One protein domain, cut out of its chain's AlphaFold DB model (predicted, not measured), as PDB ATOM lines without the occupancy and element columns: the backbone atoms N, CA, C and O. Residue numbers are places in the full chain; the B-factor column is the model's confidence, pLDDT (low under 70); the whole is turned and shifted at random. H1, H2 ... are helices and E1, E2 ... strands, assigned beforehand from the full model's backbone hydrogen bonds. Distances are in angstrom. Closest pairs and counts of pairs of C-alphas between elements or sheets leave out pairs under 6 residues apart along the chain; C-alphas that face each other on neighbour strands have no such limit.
ATOM      1  N   PHE A   3     169.996 -50.264  21.318       94.19
ATOM      2  CA  PHE A   3     171.159 -51.035  21.742       94.19
ATOM      3  C   PHE A   3     172.429 -50.203  21.554       94.19
ATOM      4  O   PHE A   3     172.538 -49.445  20.591       94.19
ATOM      5  N   TRP A   4     173.358 -50.339  22.492       94.94
ATOM      6  CA  TRP A   4     174.610 -49.596  22.552       94.94
ATOM      7  C   TRP A   4     175.744 -50.508  22.981       94.94
ATOM      8  O   TRP A   4     175.554 -51.415  23.789       94.94
ATOM      9  N   VAL A   5     176.936 -50.198  22.492       96.19
ATOM     10  CA  VAL A   5     178.198 -50.797  22.928       96.19
ATOM     11  C   VAL A   5     179.080 -49.690  23.509       96.19
ATOM     12  O   VAL A   5     178.902 -48.513  23.193       96.19
ATOM     13  N   SER A   6     180.032 -50.037  24.372       94.62
ATOM     14  CA  SER A   6     181.013 -49.052  24.852       94.62
ATOM     15  C   SER A   6     181.916 -48.576  23.711       94.62
ATOM     16  O   SER A   6     182.212 -49.369  22.813       94.62
ATOM     17  N   LYS A   7     182.455 -47.358  23.822       95.38
ATOM     18  CA  LYS A   7     183.379 -46.784  22.835       95.38
ATOM     19  C   LYS A   7     184.543 -47.720  22.487       95.38
ATOM     20  O   LYS A   7     184.736 -48.000  21.312       95.38
ATOM     21  N   ASP A   8     185.222 -48.271  23.492       96.25
ATOM     22  CA  ASP A   8     186.383 -49.149  23.289       96.25
ATOM     23  C   ASP A   8     186.041 -50.385  22.441       96.25
ATOM     24  O   ASP A   8     186.803 -50.793  21.572       96.25
ATOM     25  N   HIS A   9     184.860 -50.968  22.652       96.56
ATOM     26  CA  HIS A   9     184.408 -52.105  21.851       96.56
ATOM     27  C   HIS A   9     183.969 -51.684  20.448       96.56
ATOM     28  O   HIS A   9     184.208 -52.433  19.509       96.56
ATOM     29  N   ALA A  10     183.366 -50.502  20.279       97.00
ATOM     30  CA  ALA A  10     183.082 -49.971  18.946       97.00
ATOM     31  C   ALA A  10     184.372 -49.735  18.143       97.00
ATOM     32  O   ALA A  10     184.415 -50.095  16.972       97.00
ATOM     33  N   ASP A  11     185.430 -49.222  18.781       96.81
ATOM     34  CA  ASP A  11     186.749 -49.042  18.156       96.81
ATOM     35  C   ASP A  11     187.333 -50.394  17.701       96.81
ATOM     36  O   ASP A  11     187.830 -50.516  16.584       96.81
ATOM     37  N   VAL A  12     187.209 -51.439  18.530       97.00
ATOM     38  CA  VAL A  12     187.634 -52.805  18.173       97.00
ATOM     39  C   VAL A  12     186.808 -53.385  17.022       97.00
ATOM     40  O   VAL A  12     187.371 -54.010  16.127       97.00
ATOM     41  N   ILE A  13     185.484 -53.197  17.020       97.31
ATOM     42  CA  ILE A  13     184.621 -53.651  15.918       97.31
ATOM     43  C   ILE A  13     185.057 -52.996  14.611       97.31
ATOM     44  O   ILE A  13     185.172 -53.683  13.602       97.31
ATOM     45  N   GLU A  14     185.298 -51.689  14.634       96.94
ATOM     46  CA  GLU A  14     185.698 -50.911  13.465       96.94
ATOM     47  C   GLU A  14     187.060 -51.360  12.913       96.94
ATOM     48  O   GLU A  14     187.184 -51.595  11.709       96.94
ATOM     49  N   ASP A  15     188.046 -51.599  13.784       96.81
ATOM     50  CA  ASP A  15     189.364 -52.123  13.394       96.81
ATOM     51  C   ASP A  15     189.301 -53.544  12.806       96.81
ATOM     52  O   ASP A  15     190.031 -53.869  11.866       96.81
ATOM     53  N   ILE A  16     188.409 -54.396  13.325       96.94
ATOM     54  CA  ILE A  16     188.208 -55.759  12.810       96.94
ATOM     55  C   ILE A  16     187.452 -55.734  11.482       96.94
ATOM     56  O   ILE A  16     187.849 -56.424  10.542       96.94
ATOM     57  N   ALA A  17     186.359 -54.974  11.407       96.81
ATOM     58  CA  ALA A  17     185.468 -54.967  10.257       96.81
ATOM     59  C   ALA A  17     186.096 -54.279   9.044       96.81
ATOM     60  O   ALA A  17     185.846 -54.706   7.921       96.81
ATOM     61  N   LYS A  18     186.928 -53.244   9.240       95.25
ATOM     62  CA  LYS A  18     187.628 -52.518   8.160       95.25
ATOM     63  C   LYS A  18     186.700 -52.095   7.015       95.25
ATOM     64  O   LYS A  18     187.061 -52.200   5.843       95.25
ATOM     65  N   GLY A  19     185.497 -51.651   7.368       94.62
ATOM     66  CA  GLY A  19     184.458 -51.249   6.422       94.62
ATOM     67  C   GLY A  19     183.640 -52.391   5.801       94.62
ATOM     68  O   GLY A  19     182.744 -52.127   5.006       94.62
ATOM     69  N   ASP A  20     183.888 -53.656   6.153       97.19
ATOM     70  CA  ASP A  20     183.076 -54.784   5.690       97.19
ATOM     71  C   ASP A  20     181.766 -54.893   6.487       97.19
ATOM     72  O   ASP A  20     181.734 -55.314   7.651       97.19
ATOM     73  N   ASN A  21     180.652 -54.557   5.833       97.69
ATOM     74  CA  ASN A  21     179.316 -54.621   6.423       97.69
ATOM     75  C   ASN A  21     178.933 -56.036   6.895       97.69
ATOM     76  O   ASN A  21     178.208 -56.161   7.882       97.69
ATOM     77  N   ARG A  22     179.440 -57.102   6.260       97.62
ATOM     78  CA  ARG A  22     179.162 -58.494   6.666       97.62
ATOM     79  C   ARG A  22     179.849 -58.837   7.987       97.62
ATOM     80  O   ARG A  22     179.299 -59.572   8.816       97.62
ATOM     81  N   LEU A  23     181.031 -58.266   8.229       97.69
ATOM     82  CA  LEU A  23     181.711 -58.391   9.519       97.69
ATOM     83  C   LEU A  23     180.992 -57.594  10.608       97.69
ATOM     84  O   LEU A  23     180.804 -58.127  11.702       97.69
ATOM     85  N   TYR A  24     180.515 -56.380  10.311       97.81
ATOM     86  CA  TYR A  24     179.663 -55.637  11.248       97.81
ATOM     87  C   TYR A  24     178.420 -56.433  11.645       97.81
ATOM     88  O   TYR A  24     178.112 -56.525  12.831       97.81
ATOM     89  N   GLU A  25     177.732 -57.049  10.686       97.62
ATOM     90  CA  GLU A  25     176.561 -57.886  10.960       97.62
ATOM     91  C   GLU A  25     176.892 -59.043  11.893       97.62
ATOM     92  O   GLU A  25     176.233 -59.225  12.915       97.62
ATOM     93  N   THR A  26     177.967 -59.770  11.605       97.81
ATOM     94  CA  THR A  26     178.401 -60.901  12.429       97.81
ATOM     95  C   THR A  26     178.755 -60.465  13.854       97.81
ATOM     96  O   THR A  26     178.364 -61.111  14.830       97.81
ATOM     97  N   LEU A  27     179.486 -59.357  13.999       97.50
ATOM     98  CA  LEU A  27     179.919 -58.840  15.297       97.50
ATOM     99  C   LEU A  27     178.741 -58.293  16.119       97.50
ATOM    100  O   LEU A  27     178.683 -58.482  17.337       97.50
ATOM    101  N   LEU A  28     177.773 -57.657  15.464       96.56
ATOM    102  CA  LEU A  28     176.614 -57.044  16.115       96.56
ATOM    103  C   LEU A  28     175.416 -57.995  16.262       96.56
ATOM    104  O   LEU A  28     174.470 -57.662  16.968       96.56
ATOM    105  N   GLY A  29     175.465 -59.187  15.664       96.50
ATOM    106  CA  GLY A  29     174.391 -60.178  15.744       96.50
ATOM    107  C   GLY A  29     173.213 -59.869  14.820       96.50
ATOM    108  O   GLY A  29     172.053 -59.931  15.230       96.50
ATOM    109  N   PHE A  30     173.513 -59.515  13.574       96.94
ATOM    110  CA  PHE A  30     172.544 -59.362  12.494       96.94
ATOM    111  C   PHE A  30     172.652 -60.511  11.492       96.94
ATOM    112  O   PHE A  30     173.695 -61.150  11.361       96.94
ATOM    113  N   ASP A  31     171.558 -60.746  10.767       96.69
ATOM    114  CA  ASP A  31     171.574 -61.636   9.611       96.69
ATOM    115  C   ASP A  31     172.465 -61.059   8.504       96.69
ATOM    116  O   ASP A  31     172.542 -59.839   8.319       96.69
ATOM    117  N   GLU A  32     173.091 -61.942   7.729       96.88
ATOM    118  CA  GLU A  32     173.829 -61.538   6.536       96.88
ATOM    119  C   GLU A  32     172.890 -60.805   5.562       96.88
ATOM    120  O   GLU A  32     171.821 -61.298   5.201       96.88
ATOM    121  N   GLY A  33     173.281 -59.606   5.143       97.25
ATOM    122  CA  GLY A  33     172.517 -58.752   4.225       97.25
ATOM    123  C   GLY A  33     171.821 -57.576   4.910       97.25
ATOM    124  O   GLY A  33     171.479 -56.599   4.244       97.25
ATOM    125  N   TYR A  34     171.622 -57.644   6.227       96.69
ATOM    126  CA  TYR A  34     170.797 -56.714   7.000       96.69
ATOM    127  C   TYR A  34     171.179 -55.229   6.858       96.69
ATOM    128  O   TYR A  34     170.307 -54.377   6.685       96.69
ATOM    129  N   LEU A  35     172.469 -54.912   6.920       96.31
ATOM    130  CA  LEU A  35     173.028 -53.562   6.834       96.31
ATOM    131  C   LEU A  35     173.151 -53.048   5.386       96.31
ATOM    132  O   LEU A  35     173.446 -51.871   5.180       96.31
ATOM    133  N   GLY A  36     172.904 -53.898   4.381       96.62
ATOM    134  CA  GLY A  36     173.103 -53.563   2.967       96.62
ATOM    135  C   GLY A  36     174.553 -53.178   2.651       96.62
ATOM    136  O   GLY A  36     175.453 -53.494   3.424       96.62
ATOM    137  N   ASP A  37     174.777 -52.498   1.525       94.75
ATOM    138  CA  ASP A  37     176.123 -52.128   1.037       94.75
ATOM    139  C   ASP A  37     176.370 -50.607   1.060       94.75
ATOM    140  O   ASP A  37     177.316 -50.096   0.464       94.75
ATOM    141  N   GLY A  38     175.472 -49.861   1.708       94.69
ATOM    142  CA  GLY A  38     175.586 -48.415   1.860       94.69
ATOM    143  C   GLY A  38     176.556 -48.007   2.973       94.69
ATOM    144  O   GLY A  38     177.042 -48.857   3.730       94.69
ATOM    145  N   PRO A  39     176.808 -46.693   3.108       94.88
ATOM    146  CA  PRO A  39     177.661 -46.189   4.166       94.88
ATOM    147  C   PRO A  39     177.048 -46.456   5.545       94.88
ATOM    148  O   PRO A  39     175.867 -46.178   5.781       94.88
ATOM    149  N   LEU A  40     177.866 -46.960   6.460       95.62
ATOM    150  CA  LEU A  40     177.553 -47.152   7.864       95.62
ATOM    151  C   LEU A  40     178.057 -45.969   8.665       95.62
ATOM    152  O   LEU A  40     179.158 -45.469   8.447       95.62
ATOM    153  N   TYR A  41     177.241 -45.543   9.623       93.19
ATOM    154  CA  TYR A  41     177.562 -44.432  10.500       93.19
ATOM    155  C   TYR A  41     177.618 -44.903  11.938       93.19
ATOM    156  O   TYR A  41     176.691 -45.545  12.439       93.19
ATOM    157  N   ARG A  42     178.690 -44.518  12.617       93.81
ATOM    158  CA  ARG A  42     178.831 -44.687  14.051       93.81
ATOM    159  C   ARG A  42     178.244 -43.493  14.781       93.81
ATOM    160  O   ARG A  42     178.408 -42.354  14.350       93.81
ATOM    161  N   LEU A  43     177.586 -43.778  15.901       92.56
ATOM    162  CA  LEU A  43     176.973 -42.799  16.784       92.56
ATOM    163  C   LEU A  43     177.630 -42.877  18.164       92.56
ATOM    164  O   LEU A  43     177.454 -43.869  18.865       92.56
ATOM    165  N   ASP A  44     178.347 -41.830  18.565       93.06
ATOM    166  CA  ASP A  44     178.942 -41.730  19.902       93.06
ATOM    167  C   ASP A  44     178.140 -40.720  20.740       93.06
ATOM    168  O   ASP A  44     177.964 -39.569  20.333       93.06
ATOM    169  N   VAL A  45     177.678 -41.133  21.924       91.38
ATOM    170  CA  VAL A  45     177.029 -40.261  22.921       91.38
ATOM    171  C   VAL A  45     178.001 -39.904  24.042       91.38
ATOM    172  O   VAL A  45     178.919 -40.669  24.345       91.38
ATOM    173  N   SER A  46     177.812 -38.743  24.668       90.62
ATOM    174  CA  SER A  46     178.704 -38.296  25.737       90.62
ATOM    175  C   SER A  46     178.444 -39.035  27.063       90.62
ATOM    176  O   SER A  46     177.332 -39.529  27.290       90.62
ATOM    177  N   PRO A  47     179.429 -39.100  27.979       90.94
ATOM    178  CA  PRO A  47     179.237 -39.680  29.309       90.94
ATOM    179  C   PRO A  47     178.098 -39.028  30.105       90.94
ATOM    180  O   PRO A  47     177.421 -39.710  30.872       90.94
ATOM    181  N   GLU A  48     177.847 -37.732  29.908       91.31
ATOM    182  CA  GLU A  48     176.741 -37.009  30.545       91.31
ATOM    183  C   GLU A  48     175.387 -37.559  30.087       91.31
ATOM    184  O   GLU A  48     174.516 -37.808  30.922       91.31
ATOM    185  N   VAL A  49     175.229 -37.834  28.785       89.94
ATOM    186  CA  VAL A  49     174.015 -38.460  28.236       89.94
ATOM    187  C   VAL A  49     173.834 -39.863  28.812       89.94
ATOM    188  O   VAL A  49     172.731 -40.213  29.234       89.94
ATOM    189  N   VAL A  50     174.905 -40.658  28.890       91.69
ATOM    190  CA  VAL A  50     174.851 -42.005  29.489       91.69
ATOM    191  C   VAL A  50     174.449 -41.928  30.965       91.69
ATOM    192  O   VAL A  50     173.604 -42.704  31.409       91.69
ATOM    193  N   SER A  51     175.001 -40.974  31.719       92.19
ATOM    194  CA  SER A  51     174.667 -40.773  33.132       92.19
ATOM    195  C   SER A  51     173.226 -40.305  33.342       92.19
ATOM    196  O   SER A  51     172.606 -40.703  34.325       92.19
ATOM    197  N   GLU A  52     172.695 -39.453  32.463       92.25
ATOM    198  CA  GLU A  52     171.322 -38.945  32.558       92.25
ATOM    199  C   GLU A  52     170.296 -40.030  32.218       92.25
ATOM    200  O   GLU A  52     169.277 -40.171  32.895       92.25
ATOM    201  N   LYS A  53     170.546 -40.795  31.151       91.25
ATOM    202  CA  LYS A  53     169.597 -41.797  30.644       91.25
ATOM    203  C   LYS A  53     169.690 -43.124  31.383       91.25
ATOM    204  O   LYS A  53     168.691 -43.841  31.458       91.25
ATOM    205  N   GLY A  54     170.867 -43.431  31.921       93.56
ATOM    206  CA  GLY A  54     171.194 -44.738  32.463       93.56
ATOM    207  C   GLY A  54     171.319 -45.796  31.368       93.56
ATOM    208  O   GLY A  54     170.733 -45.690  30.290       93.56
ATOM    209  N   ILE A  55     172.075 -46.847  31.669       93.69
ATOM    210  CA  ILE A  55     172.229 -48.023  30.815       93.69
ATOM    211  C   ILE A  55     171.806 -49.269  31.588       93.69
ATOM    212  O   ILE A  55     172.128 -49.416  32.768       93.69
ATOM    213  N   SER A  56     171.091 -50.165  30.915       94.44
ATOM    214  CA  SER A  56     170.627 -51.432  31.486       94.44
ATOM    215  C   SER A  56     171.044 -52.604  30.607       94.44
ATOM    216  O   SER A  56     171.231 -52.449  29.401       94.44
ATOM    217  N   ILE A  57     171.152 -53.791  31.201       95.12
ATOM    218  CA  ILE A  57     171.305 -55.035  30.437       95.12
ATOM    219  C   ILE A  57     169.990 -55.292  29.674       95.12
ATOM    220  O   ILE A  57     168.924 -55.186  30.290       95.12
ATOM    221  N   PRO A  58     170.034 -55.607  28.363       95.00
ATOM    222  CA  PRO A  58     168.835 -55.923  27.593       95.00
ATOM    223  C   PRO A  58     168.106 -57.139  28.163       95.00
ATOM    224  O   PRO A  58     168.722 -58.078  28.670       95.00
ATOM    225  N   SER A  59     166.780 -57.124  28.058       94.62
ATOM    226  CA  SER A  59     165.904 -58.193  28.545       94.62
ATOM    227  C   SER A  59     165.482 -59.186  27.460       94.62
ATOM    228  O   SER A  59     164.949 -60.244  27.786       94.62
ATOM    229  N   GLY A  60     165.671 -58.833  26.186       93.94
ATOM    230  CA  GLY A  60     165.148 -59.559  25.031       93.94
ATOM    231  C   GLY A  60     163.707 -59.179  24.676       93.94
ATOM    232  O   GLY A  60     163.217 -59.573  23.623       93.94
ATOM    233  N   ASN A  61     163.028 -58.383  25.513       94.19
ATOM    234  CA  ASN A  61     161.683 -57.860  25.239       94.19
ATOM    235  C   ASN A  61     161.711 -56.509  24.504       94.19
ATOM    236  O   ASN A  61     160.667 -55.896  24.262       94.19
ATOM    237  N   GLU A  62     162.896 -55.993  24.181       93.44
ATOM    238  CA  GLU A  62     163.036 -54.772  23.405       93.44
ATOM    239  C   GLU A  62     162.528 -54.989  21.976       93.44
ATOM    240  O   GLU A  62     162.823 -55.994  21.344       93.44
ATOM    241  N   LYS A  63     161.809 -54.006  21.415       88.38
ATOM    242  CA  LYS A  63     161.259 -54.092  20.047       88.38
ATOM    243  C   LYS A  63     162.317 -54.403  18.972       88.38
ATOM    244  O   LYS A  63     161.974 -54.925  17.919       88.38
ATOM    245  N   SER A  64     163.567 -54.019  19.215       85.81
ATOM    246  CA  SER A  64     164.699 -54.239  18.312       85.81
ATOM    247  C   SER A  64     165.517 -55.493  18.637       85.81
ATOM    248  O   SER A  64     166.512 -55.729  17.961       85.81
ATOM    249  N   ALA A  65     165.140 -56.275  19.654       93.62
ATOM    250  CA  ALA A  65     165.736 -57.585  19.882       93.62
ATOM    251  C   ALA A  65     165.334 -58.540  18.747       93.62
ATOM    252  O   ALA A  65     164.213 -58.488  18.235       93.62
ATOM    253  N   ASN A  66     166.259 -59.407  18.344       92.38
ATOM    254  CA  ASN A  66     166.084 -60.357  17.248       92.38
ATOM    255  C   ASN A  66     166.367 -61.799  17.721       92.38
ATOM    256  O   ASN A  66     166.635 -62.048  18.898       92.38
ATOM    257  N   SER A  67     166.322 -62.763  16.802       95.06
ATOM    258  CA  SER A  67     166.606 -64.182  17.075       95.06
ATOM    259  C   SER A  67     168.054 -64.463  17.515       95.06
ATOM    260  O   SER A  67     168.334 -65.532  18.070       95.06
ATOM    261  N   TRP A  68     168.976 -63.522  17.302       95.38
ATOM    262  CA  TRP A  68     170.379 -63.621  17.705       95.38
ATOM    263  C   TRP A  68     170.618 -63.184  19.150       95.38
ATOM    264  O   TRP A  68     171.601 -63.621  19.744       95.38
ATOM    265  N   TRP A  69     169.708 -62.416  19.754       96.19
ATOM    266  CA  TRP A  69     169.850 -61.947  21.133       96.19
ATOM    267  C   TRP A  69     170.028 -63.100  22.135       96.19
ATOM    268  O   TRP A  69     169.401 -64.161  22.021       96.19
ATOM    269  N   ARG A  70     170.882 -62.892  23.144       95.19
ATOM    270  CA  ARG A  70     171.120 -63.835  24.245       95.19
ATOM    271  C   ARG A  70     171.075 -63.102  25.591       95.19
ATOM    272  O   ARG A  70     171.550 -61.971  25.686       95.19
ATOM    273  N   PRO A  71     170.583 -63.749  26.662       93.19
ATOM    274  CA  PRO A  71     170.721 -63.211  28.010       93.19
ATOM    275  C   PRO A  71     172.192 -62.948  28.365       93.19
ATOM    276  O   PRO A  71     173.064 -63.742  28.017       93.19
ATOM    277  N   GLY A  72     172.457 -61.871  29.112       91.31
ATOM    278  CA  GLY A  72     173.796 -61.549  29.630       91.31
ATOM    279  C   GLY A  72     174.437 -60.284  29.057       91.31
ATOM    280  O   GLY A  72     175.543 -59.944  29.471       91.31
ATOM    281  N   GLY A  73     173.748 -59.576  28.154       94.31
ATOM    282  CA  GLY A  73     174.214 -58.292  27.622       94.31
ATOM    283  C   GLY A  73     175.448 -58.442  26.744       94.31
ATOM    284  O   GLY A  73     176.417 -57.699  26.904       94.31
ATOM    285  N   ARG A  74     175.446 -59.449  25.862       96.19
ATOM    286  CA  ARG A  74     176.495 -59.639  24.860       96.19
ATOM    287  C   ARG A  74     175.890 -60.027  23.519       96.19
ATOM    288  O   ARG A  74     175.001 -60.877  23.476       96.19
ATOM    289  N   THR A  75     176.418 -59.458  22.440       96.62
ATOM    290  CA  THR A  75     176.037 -59.834  21.078       96.62
ATOM    291  C   THR A  75     176.421 -61.286  20.792       96.62
ATOM    292  O   THR A  75     177.346 -61.843  21.392       96.62
ATOM    293  N   TYR A  76     175.734 -61.918  19.844       96.12
ATOM    294  CA  TYR A  76     176.046 -63.269  19.385       96.12
ATOM    295  C   TYR A  76     175.981 -63.311  17.851       96.12
ATOM    296  O   TYR A  76     174.981 -62.855  17.300       96.12
ATOM    297  N   PRO A  77     176.996 -63.860  17.155       95.56
ATOM    298  CA  PRO A  77     178.185 -64.543  17.686       95.56
ATOM    299  C   PRO A  77     179.333 -63.623  18.150       95.56
ATOM    300  O   PRO A  77     180.291 -64.125  18.731       95.56
ATOM    301  N   GLY A  78     179.255 -62.306  17.927       94.81
ATOM    302  CA  GLY A  78     180.372 -61.377  18.161       94.81
ATOM    303  C   GLY A  78     180.884 -61.245  19.601       94.81
ATOM    304  O   GLY A  78     182.004 -60.781  19.801       94.81
ATOM    305  N   ASN A  79     180.113 -61.672  20.606       95.50
ATOM    306  CA  ASN A  79     180.494 -61.663  22.021       95.50
ATOM    307  C   ASN A  79     180.913 -60.273  22.546       95.50
ATOM    308  O   ASN A  79     181.752 -60.163  23.447       95.50
ATOM    309  N   ILE A  80     180.323 -59.205  22.010       96.56
ATOM    310  CA  ILE A  80     180.601 -57.821  22.405       96.56
ATOM    311  C   ILE A  80     179.617 -57.389  23.493       96.56
ATOM    312  O   ILE A  80     178.427 -57.644  23.330       96.56
ATOM    313  N   PRO A  81     180.056 -56.726  24.581       96.00
ATOM    314  CA  PRO A  81     179.145 -56.167  25.574       96.00
ATOM    315  C   PRO A  81     178.139 -55.196  24.951       96.00
ATOM    316  O   PRO A  81     178.527 -54.221  24.310       96.00
ATOM    317  N   GLU A  82     176.859 -55.441  25.205       96.06
ATOM    318  CA  GLU A  82     175.749 -54.598  24.776       96.06
ATOM    319  C   GLU A  82     174.883 -54.174  25.967       96.06
ATOM    320  O   GLU A  82     174.671 -54.913  26.932       96.06
ATOM    321  N   GLY A  83     174.355 -52.961  25.878       95.56
ATOM    322  CA  GLY A  83     173.389 -52.409  26.813       95.56
ATOM    323  C   GLY A  83     172.275 -51.686  26.076       95.56
ATOM    324  O   GLY A  83     172.350 -51.447  24.870       95.56
ATOM    325  N   VAL A  84     171.232 -51.314  26.807       95.62
ATOM    326  CA  VAL A  84     170.095 -50.578  26.259       95.62
ATOM    327  C   VAL A  84     169.874 -49.262  26.983       95.62
ATOM    328  O   VAL A  84     169.990 -49.178  28.207       95.62
ATOM    329  N   MET A  85     169.524 -48.238  26.206       93.50
ATOM    330  CA  MET A  85     169.136 -46.921  26.708       93.50
ATOM    331  C   MET A  85     167.785 -46.499  26.123       93.50
ATOM    332  O   MET A  85     167.425 -46.829  24.983       93.50
ATOM    333  N   GLN A  86     167.009 -45.753  26.912       91.25
ATOM    334  CA  GLN A  86     165.736 -45.177  26.479       91.25
ATOM    335  C   GLN A  86     165.877 -43.697  26.142       91.25
ATOM    336  O   GLN A  86     166.640 -42.968  26.763       91.25
ATOM    337  N   GLY A  87     165.087 -43.249  25.163       85.94
ATOM    338  CA  GLY A  87     164.946 -41.824  24.873       85.94
ATOM    339  C   GLY A  87     166.203 -41.149  24.322       85.94
ATOM    340  O   GLY A  87     166.312 -39.933  24.454       85.94
ATOM    341  N   ILE A  88     167.132 -41.896  23.711       84.69
ATOM    342  CA  ILE A  88     168.231 -41.275  22.964       84.69
ATOM    343  C   ILE A  88     167.653 -40.583  21.733       84.69
ATOM    344  O   ILE A  88     166.985 -41.213  20.909       84.69
ATOM    345  N   SER A  89     167.877 -39.275  21.637       73.75
ATOM    346  CA  SER A  89     167.451 -38.474  20.501       73.75
ATOM    347  C   SER A  89     168.561 -38.388  19.458       73.75
ATOM    348  O   SER A  89     169.741 -38.324  19.785       73.75
ATOM    349  N   THR A  90     168.174 -38.310  18.187       70.44
ATOM    350  CA  THR A  90     169.077 -37.951  17.086       70.44
ATOM    351  C   THR A  90     169.131 -36.435  16.859       70.44
ATOM    352  O   THR A  90     169.526 -35.966  15.792       70.44
ATOM    353  N   LYS A  91     168.761 -35.629  17.863       71.75
ATOM    354  CA  LYS A  91     168.947 -34.178  17.814       71.75
ATOM    355  C   LYS A  91     170.433 -33.830  17.871       71.75
ATOM    356  O   LYS A  91     171.216 -34.447  18.590       71.75
ATOM    357  N   LYS A  92     170.810 -32.808  17.101       64.75
ATOM    358  CA  LYS A  92     172.172 -32.270  17.071       64.75
ATOM    359  C   LYS A  92     172.575 -31.813  18.479       64.75
ATOM    360  O   LYS A  92     171.900 -30.956  19.040       64.75
ATOM    361  N   GLY A  93     173.676 -32.356  19.000       72.19
ATOM    362  CA  GLY A  93     174.214 -32.046  20.332       72.19
ATOM    363  C   GLY A  93     174.225 -33.237  21.292       72.19
ATOM    364  O   GLY A  93     175.124 -33.319  22.118       72.19
ATOM    365  N   ASP A  94     173.308 -34.194  21.124       72.44
ATOM    366  CA  ASP A  94     173.214 -35.371  22.007       72.44
ATOM    367  C   ASP A  94     174.227 -36.470  21.636       72.44
ATOM    368  O   ASP A  94     174.433 -37.425  22.384       72.44
ATOM    369  N   HIS A  95     174.842 -36.355  20.457       80.69
ATOM    370  CA  HIS A  95     175.780 -37.324  19.908       80.69
ATOM    371  C   HIS A  95     176.691 -36.687  18.848       80.69
ATOM    372  O   HIS A  95     176.398 -35.624  18.289       80.69
ATOM    373  N   THR A  96     177.765 -37.399  18.518       87.50
ATOM    374  CA  THR A  96     178.598 -37.178  17.329       87.50
ATOM    375  C   THR A  96     178.474 -38.371  16.383       87.50
ATOM    376  O   THR A  96     178.101 -39.463  16.815       87.50
ATOM    377  N   TRP A  97     178.740 -38.165  15.091       89.19
ATOM    378  CA  TRP A  97     178.688 -39.237  14.098       89.19
ATOM    379  C   TRP A  97     179.789 -39.118  13.044       89.19
ATOM    380  O   TRP A  97     180.249 -38.015  12.746       89.19
ATOM    381  N   HIS A  98     180.193 -40.256  12.481       91.44
ATOM    382  CA  HIS A  98     181.094 -40.360  11.329       91.44
ATOM    383  C   HIS A  98     180.844 -41.668  10.564       91.44
ATOM    384  O   HIS A  98     180.253 -42.597  11.116       91.44
ATOM    385  N   ALA A  99     181.240 -41.710   9.289       92.94
ATOM    386  CA  ALA A  99     181.168 -42.922   8.472       92.94
ATOM    387  C   ALA A  99     182.300 -43.894   8.845       92.94
ATOM    388  O   ALA A  99     183.397 -43.433   9.164       92.94
ATOM    389  N   VAL A 100     182.030 -45.201   8.806       90.69
ATOM    390  CA  VAL A 100     182.969 -46.262   9.236       90.69
ATOM    391  C   VAL A 100     183.295 -47.296   8.150       90.69
ATOM    392  O   VAL A 100     183.985 -48.281   8.414       90.69
TER     393      VAL A 100
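Overview. This is residues 3 to 100 of the 101 residues of an uncharacterized protein of Streptococcus equi subsp. zooepidemicus (UniProt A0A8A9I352). A rounded body with little regular structure has a two-stranded antiparallel ribbon, E1 and E3, along one side and long loop 54 to 82 with E2 across from it; the helical hairpin H1 and H2 and the small H3 lie toward opposite ends. The 98 printed residues run H1 H2 E1 H3 E2 E3, class mixed, with 39 in named elements. It is compact, radius of gyration of the C-alphas 13.3 A, spans 34 by 30 by 22 A.

Along the chain. E1 is residues 41 to 45, 13.1 A; E3 95 to 99, 13.8 A, ending at C-alpha (181.168, -42.922, 8.472). H1 is 7 to 17, 15.2 A, from C-alpha (183.379, -46.784, 22.835). H2 is 21 to 28, H3 47 to 53, E2 83 to 85.

Arrangement. E1 and E3 are antiparallel; N 42 and O 98 are 2.9 A apart, within hydrogen-bond range. H1 and H2 touch, C-alphas of Ala 17 and Leu 23 closest at 5.1 A, with a steep tilt of 40 degrees, opposite ways. E2 pairs with no named strand; residues 3 to 4 pair antiparallel with its 83 to 84. H1, H2 and H3 have every O i to N i+4 pair within hydrogen-bond range.

Size, cuts and confidence. C-alphas of Gly 33 and Glu 52 are farthest apart, 34.6 A. The printed part has no cut; links H2 to E1 and H3 to E2 are long. Residue 92 alone is under pLDDT 70.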